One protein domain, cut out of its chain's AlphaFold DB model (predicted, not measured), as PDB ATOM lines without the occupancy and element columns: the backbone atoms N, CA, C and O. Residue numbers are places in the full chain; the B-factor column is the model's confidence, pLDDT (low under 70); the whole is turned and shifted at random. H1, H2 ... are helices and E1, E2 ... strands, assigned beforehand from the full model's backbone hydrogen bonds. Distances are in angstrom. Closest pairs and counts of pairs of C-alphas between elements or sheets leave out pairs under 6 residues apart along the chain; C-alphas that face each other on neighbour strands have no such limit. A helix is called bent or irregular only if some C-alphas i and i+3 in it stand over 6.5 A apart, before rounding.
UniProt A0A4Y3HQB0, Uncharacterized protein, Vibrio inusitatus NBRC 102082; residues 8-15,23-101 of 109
ATOM      1  N   PHE A   8       5.659 -29.265 -67.511       86.69
ATOM      2  CA  PHE A   8       4.947 -30.278 -68.280       86.69
ATOM      3  C   PHE A   8       4.509 -29.650 -69.591       86.69
ATOM      4  O   PHE A   8       3.746 -28.684 -69.569       86.69
ATOM      5  N   VAL A   9       5.010 -30.172 -70.707       88.62
ATOM      6  CA  VAL A   9       4.730 -29.652 -72.046       88.62
ATOM      7  C   VAL A   9       3.715 -30.559 -72.727       88.62
ATOM      8  O   VAL A   9       3.966 -31.749 -72.905       88.62
ATOM      9  N   THR A  10       2.589 -29.984 -73.130       89.88
ATOM     10  CA  THR A  10       1.566 -30.647 -73.937       89.88
ATOM     11  C   THR A  10       1.620 -30.066 -75.350       89.88
ATOM     12  O   THR A  10       1.240 -28.902 -75.526       89.88
ATOM     13  N   PRO A  11       2.106 -30.820 -76.353       89.75
ATOM     14  CA  PRO A  11       2.100 -30.361 -77.737       89.75
ATOM     15  C   PRO A  11       0.659 -30.217 -78.243       89.75
ATOM     16  O   PRO A  11      -0.207 -31.028 -77.920       89.75
ATOM     17  N   LEU A  12       0.412 -29.162 -79.017       89.94
ATOM     18  CA  LEU A  12      -0.860 -28.907 -79.703       89.94
ATOM     19  C   LEU A  12      -0.783 -29.234 -81.196       89.94
ATOM     20  O   LEU A  12      -1.800 -29.503 -81.826       89.94
ATOM     21  N   VAL A  13       0.427 -29.199 -81.745       87.25
ATOM     22  CA  VAL A  13       0.739 -29.527 -83.134       87.25
ATOM     23  C   VAL A  13       1.972 -30.422 -83.152       87.25
ATOM     24  O   VAL A  13       2.783 -30.377 -82.222       87.25
ATOM     25  N   ASP A  14       2.123 -31.221 -84.206       83.00
ATOM     26  CA  ASP A  14       3.360 -31.962 -84.431       83.00
ATOM     27  C   ASP A  14       4.475 -30.976 -84.775       83.00
ATOM     28  O   ASP A  14       4.377 -30.200 -85.728       83.00
ATOM     29  N   ILE A  15       5.535 -30.982 -83.971       73.81
ATOM     30  CA  ILE A  15       6.670 -30.079 -84.144       73.81
ATOM     31  C   ILE A  15       7.906 -30.921 -84.334       73.81
ATOM     32  O   ILE A  15       8.259 -31.744 -83.488       73.81
ATOM     33  N   ALA A  23      14.442 -20.476 -84.850       84.88
ATOM     34  CA  ALA A  23      13.514 -19.369 -84.680       84.88
ATOM     35  C   ALA A  23      13.305 -19.001 -83.205       84.88
ATOM     36  O   ALA A  23      13.331 -19.872 -82.333       84.88
ATOM     37  N   PRO A  24      13.030 -17.719 -82.906       91.00
ATOM     38  CA  PRO A  24      12.645 -17.288 -81.572       91.00
ATOM     39  C   PRO A  24      11.447 -18.067 -81.012       91.00
ATOM     40  O   PRO A  24      10.430 -18.252 -81.686       91.00
ATOM     41  N   ILE A  25      11.556 -18.448 -79.739       91.25
ATOM     42  CA  ILE A  25      10.478 -19.056 -78.957       91.25
ATOM     43  C   ILE A  25      10.084 -18.094 -77.839       91.25
ATOM     44  O   ILE A  25      10.945 -17.556 -77.139       91.25
ATOM     45  N   ALA A  26       8.784 -17.895 -77.652       90.50
ATOM     46  CA  ALA A  26       8.236 -17.086 -76.575       90.50
ATOM     47  C   ALA A  26       7.373 -17.938 -75.638       90.50
ATOM     48  O   ALA A  26       6.557 -18.747 -76.076       90.50
ATOM     49  N   LEU A  27       7.541 -17.715 -74.335       90.19
ATOM     50  CA  LEU A  27       6.702 -18.280 -73.285       90.19
ATOM     51  C   LEU A  27       5.764 -17.181 -72.778       90.19
ATOM     52  O   LEU A  27       6.228 -16.202 -72.192       90.19
ATOM     53  N   VAL A  28       4.460 -17.334 -72.999       90.50
ATOM     54  CA  VAL A  28       3.454 -16.324 -72.635       90.50
ATOM     55  C   VAL A  28       2.558 -16.867 -71.521       90.50
ATOM     56  O   VAL A  28       1.980 -17.939 -71.686       90.50
ATOM     57  N   PRO A  29       2.426 -16.180 -70.373       88.06
ATOM     58  CA  PRO A  29       1.578 -16.651 -69.283       88.06
ATOM     59  C   PRO A  29       0.096 -16.605 -69.666       88.06
ATOM     60  O   PRO A  29      -0.390 -15.611 -70.206       88.06
ATOM     61  N   VAL A  30      -0.642 -17.661 -69.324       85.38
ATOM     62  CA  VAL A  30      -2.103 -17.687 -69.448       85.38
ATOM     63  C   VAL A  30      -2.682 -17.091 -68.162       85.38
ATOM     64  O   VAL A  30      -2.774 -17.750 -67.126       85.38
ATOM     65  N   CYS A  31      -3.011 -15.800 -68.195       69.94
ATOM     66  CA  CYS A  31      -3.548 -15.080 -67.037       69.94
ATOM     67  C   CYS A  31      -5.039 -15.387 -66.845       69.94
ATOM     68  O   CYS A  31      -5.895 -14.698 -67.402       69.94
ATOM     69  N   ILE A  32      -5.352 -16.407 -66.044       66.25
ATOM     70  CA  ILE A  32      -6.725 -16.788 -65.691       66.25
ATOM     71  C   ILE A  32      -6.910 -16.608 -64.182       66.25
ATOM     72  O   ILE A  32      -6.143 -17.148 -63.387       66.25
ATOM     73  N   ASN A  33      -7.955 -15.887 -63.772       58.16
ATOM     74  CA  ASN A  33      -8.290 -15.707 -62.351       58.16
ATOM     75  C   ASN A  33      -8.893 -16.966 -61.703       58.16
ATOM     76  O   ASN A  33      -8.954 -17.073 -60.481       58.16
ATOM     77  N   ASN A  34      -9.325 -17.934 -62.512       57.62
ATOM     78  CA  ASN A  34      -9.916 -19.176 -62.041       57.62
ATOM     79  C   ASN A  34      -8.869 -20.285 -62.111       57.62
ATOM     80  O   ASN A  34      -8.282 -20.506 -63.162       57.62
ATOM     81  N   LYS A  35      -8.671 -21.025 -61.013       59.53
ATOM     82  CA  LYS A  35      -7.727 -22.160 -60.885       59.53
ATOM     83  C   LYS A  35      -8.030 -23.362 -61.811       59.53
ATOM     84  O   LYS A  35      -7.599 -24.477 -61.525       59.53
ATOM     85  N   LYS A  36      -8.825 -23.179 -62.867       68.69
ATOM     86  CA  LYS A  36      -9.163 -24.209 -63.850       68.69
ATOM     87  C   LYS A  36      -8.208 -24.102 -65.033       68.69
ATOM     88  O   LYS A  36      -7.994 -23.012 -65.552       68.69
ATOM     89  N   HIS A  37      -7.680 -25.249 -65.449       70.69
ATOM     90  CA  HIS A  37      -6.910 -25.374 -66.683       70.69
ATOM     91  C   HIS A  37      -7.782 -25.019 -67.881       70.69
ATOM     92  O   HIS A  37      -8.911 -25.504 -67.998       70.69
ATOM     93  N   VAL A  38      -7.255 -24.173 -68.761       77.69
ATOM     94  CA  VAL A  38      -7.866 -23.926 -70.060       77.69
ATOM     95  C   VAL A  38      -7.333 -24.974 -71.021       77.69
ATOM     96  O   VAL A  38      -6.126 -25.081 -71.227       77.69
ATOM     97  N   ASN A  39      -8.258 -25.728 -71.605       77.88
ATOM     98  CA  ASN A  39      -7.966 -26.732 -72.630       77.88
ATOM     99  C   ASN A  39      -8.542 -26.335 -73.997       77.88
ATOM    100  O   ASN A  39      -8.258 -26.982 -74.997       77.88
ATOM    101  N   ASP A  40      -9.368 -25.289 -74.038       87.00
ATOM    102  CA  ASP A  40      -9.928 -24.761 -75.274       87.00
ATOM    103  C   ASP A  40      -8.899 -23.874 -75.987       87.00
ATOM    104  O   ASP A  40      -8.394 -22.900 -75.421       87.00
ATOM    105  N   VAL A  41      -8.612 -24.211 -77.243       86.69
ATOM    106  CA  VAL A  41      -7.609 -23.537 -78.079       86.69
ATOM    107  C   VAL A  41      -7.948 -22.065 -78.271       86.69
ATOM    108  O   VAL A  41      -7.068 -21.215 -78.155       86.69
ATOM    109  N   THR A  42      -9.222 -21.742 -78.499       89.62
ATOM    110  CA  THR A  42      -9.668 -20.355 -78.696       89.62
ATOM    111  C   THR A  42      -9.343 -19.504 -77.473       89.62
ATOM    112  O   THR A  42      -8.774 -18.414 -77.582       89.62
ATOM    113  N   THR A  43      -9.648 -20.026 -76.287       88.94
ATOM    114  CA  THR A  43      -9.381 -19.371 -75.007       88.94
ATOM    115  C   THR A  43      -7.876 -19.248 -74.761       88.94
ATOM    116  O   THR A  43      -7.411 -18.170 -74.388       88.94
ATOM    117  N   LEU A  44      -7.088 -20.294 -75.042       89.00
ATOM    118  CA  LEU A  44      -5.621 -20.251 -74.947       89.00
ATOM    119  C   LEU A  44      -5.028 -19.164 -75.845       89.00
ATOM    120  O   LEU A  44      -4.268 -18.324 -75.367       89.00
ATOM    121  N   MET A  45      -5.411 -19.136 -77.123       90.81
ATOM    122  CA  MET A  45      -4.940 -18.140 -78.087       90.81
ATOM    123  C   MET A  45      -5.353 -16.720 -77.695       90.81
ATOM    124  O   MET A  45      -4.565 -15.784 -77.830       90.81
ATOM    125  N   THR A  46      -6.553 -16.556 -77.141       89.44
ATOM    126  CA  THR A  46      -7.027 -15.267 -76.626       89.44
ATOM    127  C   THR A  46      -6.159 -14.789 -75.460       89.44
ATOM    128  O   THR A  46      -5.678 -13.657 -75.469       89.44
ATOM    129  N   HIS A  47      -5.875 -15.652 -74.481       87.25
ATOM    130  CA  HIS A  47      -4.979 -15.309 -73.372       87.25
ATOM    131  C   HIS A  47      -3.552 -15.019 -73.839       87.25
ATOM    132  O   HIS A  47      -2.946 -14.056 -73.380       87.25
ATOM    133  N   CYS A  48      -3.042 -15.811 -74.778       86.25
ATOM    134  CA  CYS A  48      -1.782 -15.576 -75.474       86.25
ATOM    135  C   CYS A  48      -1.724 -14.152 -76.068       86.25
ATOM    136  O   CYS A  48      -0.740 -13.437 -75.876       86.25
ATOM    137  N   ALA A  49      -2.787 -13.719 -76.754       89.19
ATOM    138  CA  ALA A  49      -2.862 -12.391 -77.356       89.19
ATOM    139  C   ALA A  49      -2.874 -11.253 -76.324       89.19
ATOM    140  O   ALA A  49      -2.284 -10.206 -76.574       89.19
ATOM    141  N   PHE A  50      -3.498 -11.456 -75.161       86.62
ATOM    142  CA  PHE A  50      -3.503 -10.476 -74.068       86.62
ATOM    143  C   PHE A  50      -2.249 -10.521 -73.186       86.62
ATOM    144  O   PHE A  50      -1.946  -9.549 -72.499       86.62
ATOM    145  N   GLY A  51      -1.519 -11.637 -73.181       83.50
ATOM    146  CA  GLY A  51      -0.308 -11.829 -72.381       83.50
ATOM    147  C   GLY A  51       0.947 -11.184 -72.977       83.50
ATOM    148  O   GLY A  51       2.016 -11.263 -72.372       83.50
ATOM    149  N   THR A  52       0.837 -10.558 -74.149       83.56
ATOM    150  CA  THR A  52       1.928  -9.863 -74.841       83.56
ATOM    151  C   THR A  52       1.695  -8.352 -74.875       83.56
ATOM    152  O   THR A  52       0.564  -7.881 -74.851       83.56
ATOM    153  N   SER A  53       2.775  -7.573 -74.957       85.44
ATOM    154  CA  SER A  53       2.721  -6.117 -75.154       85.44
ATOM    155  C   SER A  53       2.538  -5.706 -76.621       85.44
ATOM    156  O   SER A  53       2.490  -4.514 -76.928       85.44
ATOM    157  N   LYS A  54       2.473  -6.673 -77.542       87.88
ATOM    158  CA  LYS A  54       2.331  -6.427 -78.981       87.88
ATOM    159  C   LYS A  54       0.869  -6.179 -79.361       87.88
ATOM    160  O   LYS A  54      -0.051  -6.669 -78.713       87.88
ATOM    161  N   VAL A  55       0.647  -5.467 -80.466       91.56
ATOM    162  CA  VAL A  55      -0.710  -5.200 -80.968       91.56
ATOM    163  C   VAL A  55      -1.190  -6.387 -81.799       91.56
ATOM    164  O   VAL A  55      -0.627  -6.654 -82.861       91.56
ATOM    165  N   LEU A  56      -2.237  -7.083 -81.351       93.94
ATOM    166  CA  LEU A  56      -2.858  -8.168 -82.116       93.94
ATOM    167  C   LEU A  56      -3.425  -7.644 -83.448       93.94
ATOM    168  O   LEU A  56      -4.116  -6.625 -83.484       93.94
ATOM    169  N   LYS A  57      -3.136  -8.351 -84.542       94.69
ATOM    170  CA  LYS A  57      -3.648  -8.061 -85.891       94.69
ATOM    171  C   LYS A  57      -4.583  -9.138 -86.413       94.69
ATOM    172  O   LYS A  57      -5.594  -8.803 -87.018       94.69
ATOM    173  N   ALA A  58      -4.253 -10.402 -86.177       94.31
ATOM    174  CA  ALA A  58      -5.077 -11.520 -86.612       94.31
ATOM    175  C   ALA A  58      -4.918 -12.713 -85.670       94.31
ATOM    176  O   ALA A  58      -3.855 -12.908 -85.072       94.31
ATOM    177  N   LEU A  59      -5.982 -13.508 -85.579       94.56
ATOM    178  CA  LEU A  59      -6.041 -14.744 -84.816       94.56
ATOM    179  C   LEU A  59      -6.671 -15.812 -85.714       94.56
ATOM    180  O   LEU A  59      -7.841 -15.712 -86.076       94.56
ATOM    181  N   ASP A  60      -5.875 -16.806 -86.091       94.94
ATOM    182  CA  ASP A  60      -6.291 -17.948 -86.900       94.94
ATOM    183  C   ASP A  60      -6.294 -19.197 -86.017       94.94
ATOM    184  O   ASP A  60      -5.262 -19.828 -85.781       94.94
ATOM    185  N   ILE A  61      -7.478 -19.508 -85.491       92.81
ATOM    186  CA  ILE A  61      -7.692 -20.602 -84.536       92.81
ATOM    187  C   ILE A  61      -7.402 -21.959 -85.179       92.81
ATOM    188  O   ILE A  61      -6.865 -22.843 -84.520       92.81
ATOM    189  N   GLN A  62      -7.743 -22.126 -86.461       91.88
ATOM    190  CA  GLN A  62      -7.619 -23.411 -87.152       91.88
ATOM    191  C   GLN A  62      -6.154 -23.809 -87.318       91.88
ATOM    192  O   GLN A  62      -5.809 -24.976 -87.144       91.88
ATOM    193  N   ASN A  63      -5.299 -22.827 -87.600       93.69
ATOM    194  CA  ASN A  63      -3.867 -23.036 -87.802       93.69
ATOM    195  C   ASN A  63      -3.019 -22.652 -86.583       93.69
ATOM    196  O   ASN A  63      -1.795 -22.587 -86.689       93.69
ATOM    197  N   TYR A  64      -3.646 -22.372 -85.435       94.69
ATOM    198  CA  TYR A  64      -2.960 -21.977 -84.202       94.69
ATOM    199  C   TYR A  64      -2.032 -20.757 -84.383       94.69
ATOM    200  O   TYR A  64      -1.028 -20.617 -83.681       94.69
ATOM    201  N   ARG A  65      -2.347 -19.858 -85.327       95.62
ATOM    202  CA  ARG A  65      -1.475 -18.742 -85.727       95.62
ATOM    203  C   ARG A  65      -1.971 -17.415 -85.155       95.62
ATOM    204  O   ARG A  65      -3.139 -17.051 -85.282       95.62
ATOM    205  N   LEU A  66      -1.060 -16.659 -84.553       95.69
ATOM    206  CA  LEU A  66      -1.283 -15.296 -84.081       95.69
ATOM    207  C   LEU A  66      -0.410 -14.340 -84.879       95.69
ATOM    208  O   LEU A  66       0.770 -14.601 -85.087       95.69
ATOM    209  N   SER A  67      -0.981 -13.218 -85.301       96.25
ATOM    210  CA  SER A  67      -0.231 -12.175 -86.000       96.25
ATOM    211  C   SER A  67      -0.209 -10.918 -85.151       96.25
ATOM    212  O   SER A  67      -1.264 -10.416 -84.754       96.25
ATOM    213  N   PHE A  68       0.985 -10.404 -84.881       95.19
ATOM    214  CA  PHE A  68       1.196  -9.235 -84.042       95.19
ATOM    215  C   PHE A  68       1.944  -8.153 -84.805       95.19
ATOM    216  O   PHE A  68       2.940  -8.418 -85.463       95.19
ATOM    217  N   SER A  69       1.503  -6.911 -84.659       93.81
ATOM    218  CA  SER A  69       2.281  -5.756 -85.087       93.81
ATOM    219  C   SER A  69       3.288  -5.396 -84.001       93.81
ATOM    220  O   SER A  69       2.905  -5.099 -82.866       93.81
ATOM    221  N   ASN A  70       4.566  -5.372 -84.364       90.31
ATOM    222  CA  ASN A  70       5.667  -5.005 -83.486       90.31
ATOM    223  C   ASN A  70       6.682  -4.142 -84.247       90.31
ATOM    224  O   ASN A  70       7.229  -4.573 -85.258       90.31
ATOM    225  N   ASN A  71       6.931  -2.918 -83.774       87.94
ATOM    226  CA  ASN A  71       7.917  -1.990 -84.350       87.94
ATOM    227  C   ASN A  71       7.819  -1.796 -85.880       87.94
ATOM    228  O   ASN A  71       8.832  -1.701 -86.566       87.94
ATOM    229  N   GLY A  72       6.597  -1.741 -86.422       87.75
ATOM    230  CA  GLY A  72       6.363  -1.553 -87.859       87.75
ATOM    231  C   GLY A  72       6.472  -2.824 -88.705       87.75
ATOM    232  O   GLY A  72       6.354  -2.738 -89.922       87.75
ATOM    233  N   PHE A  73       6.652  -3.990 -88.085       93.06
ATOM    234  CA  PHE A  73       6.596  -5.300 -88.730       93.06
ATOM    235  C   PHE A  73       5.359  -6.072 -88.276       93.06
ATOM    236  O   PHE A  73       4.855  -5.843 -87.173       93.06
ATOM    237  N   ILE A  74       4.891  -7.002 -89.107       95.69
ATOM    238  CA  ILE A  74       3.940  -8.033 -88.698       95.69
ATOM    239  C   ILE A  74       4.732  -9.307 -88.437       95.69
ATOM    240  O   ILE A  74       5.386  -9.838 -89.322       95.69
ATOM    241  N   GLU A  75       4.703  -9.769 -87.198       95.56
ATOM    242  CA  GLU A  75       5.273 -11.047 -86.801       95.56
ATOM    243  C   GLU A  75       4.166 -12.085 -86.742       95.56
ATOM    244  O   GLU A  75       3.104 -11.830 -86.158       95.56
ATOM    245  N   HIS A  76       4.438 -13.275 -87.256       95.62
ATOM    246  CA  HIS A  76       3.496 -14.373 -87.179       95.62
ATOM    247  C   HIS A  76       4.034 -15.500 -86.316       95.62
ATOM    248  O   HIS A  76       5.146 -15.985 -86.499       95.62
ATOM    249  N   TRP A  77       3.212 -15.928 -85.370       95.19
ATOM    250  CA  TRP A  77       3.584 -16.852 -84.318       95.19
ATOM    251  C   TRP A  77       2.666 -18.065 -84.332       95.19
ATOM    252  O   TRP A  77       1.452 -17.920 -84.442       95.19
ATOM    253  N   LEU A  78       3.247 -19.248 -84.174       94.25
ATOM    254  CA  LEU A  78       2.538 -20.510 -84.002       94.25
ATOM    255  C   LEU A  78       2.441 -20.851 -82.518       94.25
ATOM    256  O   LEU A  78       3.473 -21.005 -81.865       94.25
ATOM    257  N   LEU A  79       1.226 -21.025 -82.005       94.06
ATOM    258  CA  LEU A  79       0.980 -21.662 -80.716       94.06
ATOM    259  C   LEU A  79       1.134 -23.172 -80.868       94.06
ATOM    260  O   LEU A  79       0.252 -23.849 -81.381       94.06
ATOM    261  N   PHE A  80       2.270 -23.691 -80.415       92.31
ATOM    262  CA  PHE A  80       2.642 -25.075 -80.688       92.31
ATOM    263  C   PHE A  80       2.495 -25.997 -79.476       92.31
ATOM    264  O   PHE A  80       2.372 -27.210 -79.629       92.31
ATOM    265  N   ALA A  81       2.499 -25.443 -78.263       91.81
ATOM    266  CA  ALA A  81       2.322 -26.209 -77.037       91.81
ATOM    267  C   ALA A  81       1.754 -25.352 -75.903       91.81
ATOM    268  O   ALA A  81       1.895 -24.127 -75.881       91.81
ATOM    269  N   VAL A  82       1.168 -26.028 -74.918       91.75
ATOM    270  CA  VAL A  82       0.837 -25.457 -73.610       91.75
ATOM    271  C   VAL A  82       1.749 -26.086 -72.577       91.75
ATOM    272  O   VAL A  82       1.943 -27.298 -72.561       91.75
ATOM    273  N   CYS A  83       2.303 -25.263 -71.698       90.44
ATOM    274  CA  CYS A  83       3.103 -25.721 -70.580       90.44
ATOM    275  C   CYS A  83       2.399 -25.473 -69.259       90.44
ATOM    276  O   CYS A  83       1.766 -24.437 -69.071       90.44
ATOM    277  N   THR A  84       2.582 -26.384 -68.315       89.00
ATOM    278  CA  THR A  84       2.158 -26.209 -66.926       89.00
ATOM    279  C   THR A  84       3.364 -26.325 -66.012       89.00
ATOM    280  O   THR A  84       4.137 -27.274 -66.130       89.00
ATOM    281  N   ASP A  85       3.539 -25.374 -65.099       88.06
ATOM    282  CA  ASP A  85       4.600 -25.452 -64.096       88.06
ATOM    283  C   ASP A  85       4.165 -26.187 -62.814       88.06
ATOM    284  O   ASP A  85       2.995 -26.498 -62.599       88.06
ATOM    285  N   ALA A  86       5.114 -26.410 -61.902       84.56
ATOM    286  CA  ALA A  86       4.855 -27.047 -60.605       84.56
ATOM    287  C   ALA A  86       3.864 -26.286 -59.697       84.56
ATOM    288  O   ALA A  86       3.368 -26.846 -58.723       84.56
ATOM    289  N   LYS A  87       3.572 -25.009 -59.987       85.06
ATOM    290  CA  LYS A  87       2.558 -24.204 -59.285       85.06
ATOM    291  C   LYS A  87       1.208 -24.238 -60.001       85.06
ATOM    292  O   LYS A  87       0.320 -23.461 -59.651       85.06
ATOM    293  N   ASN A  88       1.053 -25.128 -60.980       81.38
ATOM    294  CA  ASN A  88      -0.138 -25.279 -61.799       81.38
ATOM    295  C   ASN A  88      -0.470 -24.020 -62.623       81.38
ATOM    296  O   ASN A  88      -1.633 -23.771 -62.940       81.38
ATOM    297  N   ARG A  89       0.541 -23.200 -62.946       85.69
ATOM    298  CA  ARG A  89       0.398 -22.045 -63.838       85.69
ATOM    299  C   ARG A  89       0.558 -22.509 -65.275       85.69
ATOM    300  O   ARG A  89       1.522 -23.210 -65.584       85.69
ATOM    301  N   GLN A  90      -0.372 -22.094 -66.128       88.06
ATOM    302  CA  GLN A  90      -0.338 -22.381 -67.554       88.06
ATOM    303  C   GLN A  90       0.421 -21.298 -68.325       88.06
ATOM    304  O   GLN A  90       0.324 -20.103 -68.033       88.06
ATOM    305  N   PHE A  91       1.138 -21.731 -69.354       89.94
ATOM    306  CA  PHE A  91       1.861 -20.885 -70.287       89.94
ATOM    307  C   PHE A  91       1.628 -21.388 -71.709       89.94
ATOM    308  O   PHE A  91       1.674 -22.586 -71.965       89.94
ATOM    309  N   CYS A  92       1.428 -20.476 -72.644       92.31
ATOM    310  CA  CYS A  92       1.538 -20.760 -74.060       92.31
ATOM    311  C   CYS A  92       3.013 -20.804 -74.482       92.31
ATOM    312  O   CYS A  92       3.784 -19.919 -74.097       92.31
ATOM    313  N   LEU A  93       3.374 -21.742 -75.355       92.19
ATOM    314  CA  LEU A  93       4.614 -21.691 -76.124       92.19
ATOM    315  C   LEU A  93       4.338 -21.280 -77.567       92.19
ATOM    316  O   LEU A  93       3.573 -21.929 -78.283       92.19
ATOM    317  N   LEU A  94       4.998 -20.204 -77.982       92.94
ATOM    318  CA  LEU A  94       4.901 -19.634 -79.316       92.94
ATOM    319  C   LEU A  94       6.234 -19.783 -80.048       92.94
ATOM    320  O   LEU A  94       7.280 -19.492 -79.472       92.94
ATOM    321  N   LYS A  95       6.197 -20.170 -81.323       93.44
ATOM    322  CA  LYS A  95       7.353 -20.134 -82.233       93.44
ATOM    323  C   LYS A  95       7.118 -19.058 -83.281       93.44
ATOM    324  O   LYS A  95       6.038 -19.018 -83.869       93.44
ATOM    325  N   LEU A  96       8.105 -18.204 -83.523       93.50
ATOM    326  CA  LEU A  96       8.040 -17.258 -84.633       93.50
ATOM    327  C   LEU A  96       8.165 -18.027 -85.956       93.50
ATOM    328  O   LEU A  96       9.111 -18.789 -86.138       93.50
ATOM    329  N   LEU A  97       7.205 -17.841 -86.857       92.81
ATOM    330  CA  LEU A  97       7.204 -18.452 -88.184       92.81
ATOM    331  C   LEU A  97       7.895 -17.547 -89.200       92.81
ATOM    332  O   LEU A  97       8.816 -17.972 -89.889       92.81
ATOM    333  N   ASP A  98       7.450 -16.296 -89.271       93.31
ATOM    334  CA  ASP A  98       7.925 -15.319 -90.240       93.31
ATOM    335  C   ASP A  98       7.679 -13.881 -89.739       93.31
ATOM    336  O   ASP A  98       6.991 -13.632 -88.737       93.31
ATOM    337  N   ILE A  99       8.329 -12.929 -90.414       94.06
ATOM    338  CA  ILE A  99       8.176 -11.493 -90.187       94.06
ATOM    339  C   ILE A  99       7.968 -10.818 -91.540       94.06
ATOM    340  O   ILE A  99       8.809 -10.922 -92.433       94.06
ATOM    341  N   GLU A 100       6.895 -10.051 -91.659       93.12
ATOM    342  CA  GLU A 100       6.549  -9.293 -92.851       93.12
ATOM    343  C   GLU A 100       6.676  -7.786 -92.596       93.12
ATOM    344  O   GLU A 100       6.363  -7.271 -91.518       93.12
ATOM    345  N   ARG A 101       7.122  -7.039 -93.612       86.69
ATOM    346  CA  ARG A 101       6.967  -5.578 -93.624       86.69
ATOM    347  C   ARG A 101       5.611  -5.250 -94.240       86.69
ATOM    348  O   ARG A 101       5.366  -5.702 -95.357       86.69
TER     349      ARG A 101
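What this domain is: This is residues 8 to 15 and 23 to 101 of the 109 residues of an uncharacterized protein of Vibrio inusitatus NBRC 102082 (UniProt A0A4Y3HQB0). One strongly twisted sheet of six strands curls round a single helix, H1. The long bent hairpin of E5 and E6 makes the middle of the sheet; E3 and E4 continue it beside one part of E5, short E1 pairs with another part of E5, and E2 borders E6. The printed part has 87 residues, with one named helix and six named strands in the order E1, E2, H1, E3, E4, E5, E6; the class is mostly strand. The sheet is branched, and its neighbour pairs are antiparallel. The whole is compact, with a radius of gyration of the C-alphas of 12.5 A and spans of 39 by 27 by 22 A.

How they stand to each other: Start with E1, residues 8 to 11, an edge strand antiparallel to E5, residues 73 to 84; look for N 10 and O 82, within hydrogen-bond range at 2.8 A. Next, E2, residues 25 to 29, is an edge strand antiparallel to E6, residues 90 to 100, with N 28 and O 92 at 2.9 A. H1, residues 41 to 50, is on the sheet, which curls round it; its closest C-alphas to E2 are those of Cys 48 and Val 28, 6.0 A apart. Every O i to N i+4 pair in H1 is within hydrogen-bond range. Then read E3, residues 55 to 60, whose closest C-alpha to H1 is that of Leu 56, 6.4 A from that of Ala 49. E3 forms a hairpin with E4, residues 65 to 70, where N 57 and O 67 are 2.8 A apart. E3, E4, E5 and E6 are a meander, each strand the antiparallel neighbour of the one before. In the hairpin of E4 and E5, N 68 and O 75 are 2.9 A apart; in that of E5 and E6, N 83 and O 91 are 2.8 A apart. E1 and E4 lie on one side of E5, and E6 on the other side. The pairing of E5 is staggered: residues 73 to 78 pair with E4, and 81 to 84 with E1. E3 and E6 are apart.

Where its parts are: Find C-alpha 8 at (4.947, -30.278, -68.280), where E1 begins and runs to residue 11. E2 spans residues 25 to 29, and H1 runs 14.3 A from residue 41 to 50. E3, residues 55 to 60, and E4, residues 65 to 70, measure 15.1 A and 15.6 A. From C-alpha 73 at (6.596, -5.300, -88.730), E5 runs 30.5 A to residue 84 and bends by 63 degrees at residue 80. E6 runs 29.3 A from residue 90 to C-alpha 100 at (6.549, -9.293, -92.851), and bends by 59 degrees at residue 97.

The domain as a whole: The C-alphas farthest apart, those of Lys 35 and Arg 101, are 39.5 A apart. Residues 16 to 22 are not printed; C-alphas 15 and 23 are 12.7 A apart across this cut. The link from E2 to H1, with 11 residues, is long. Look at residues 31 to 36 in it for pLDDT under 70; the mean of the printed part is 87.9.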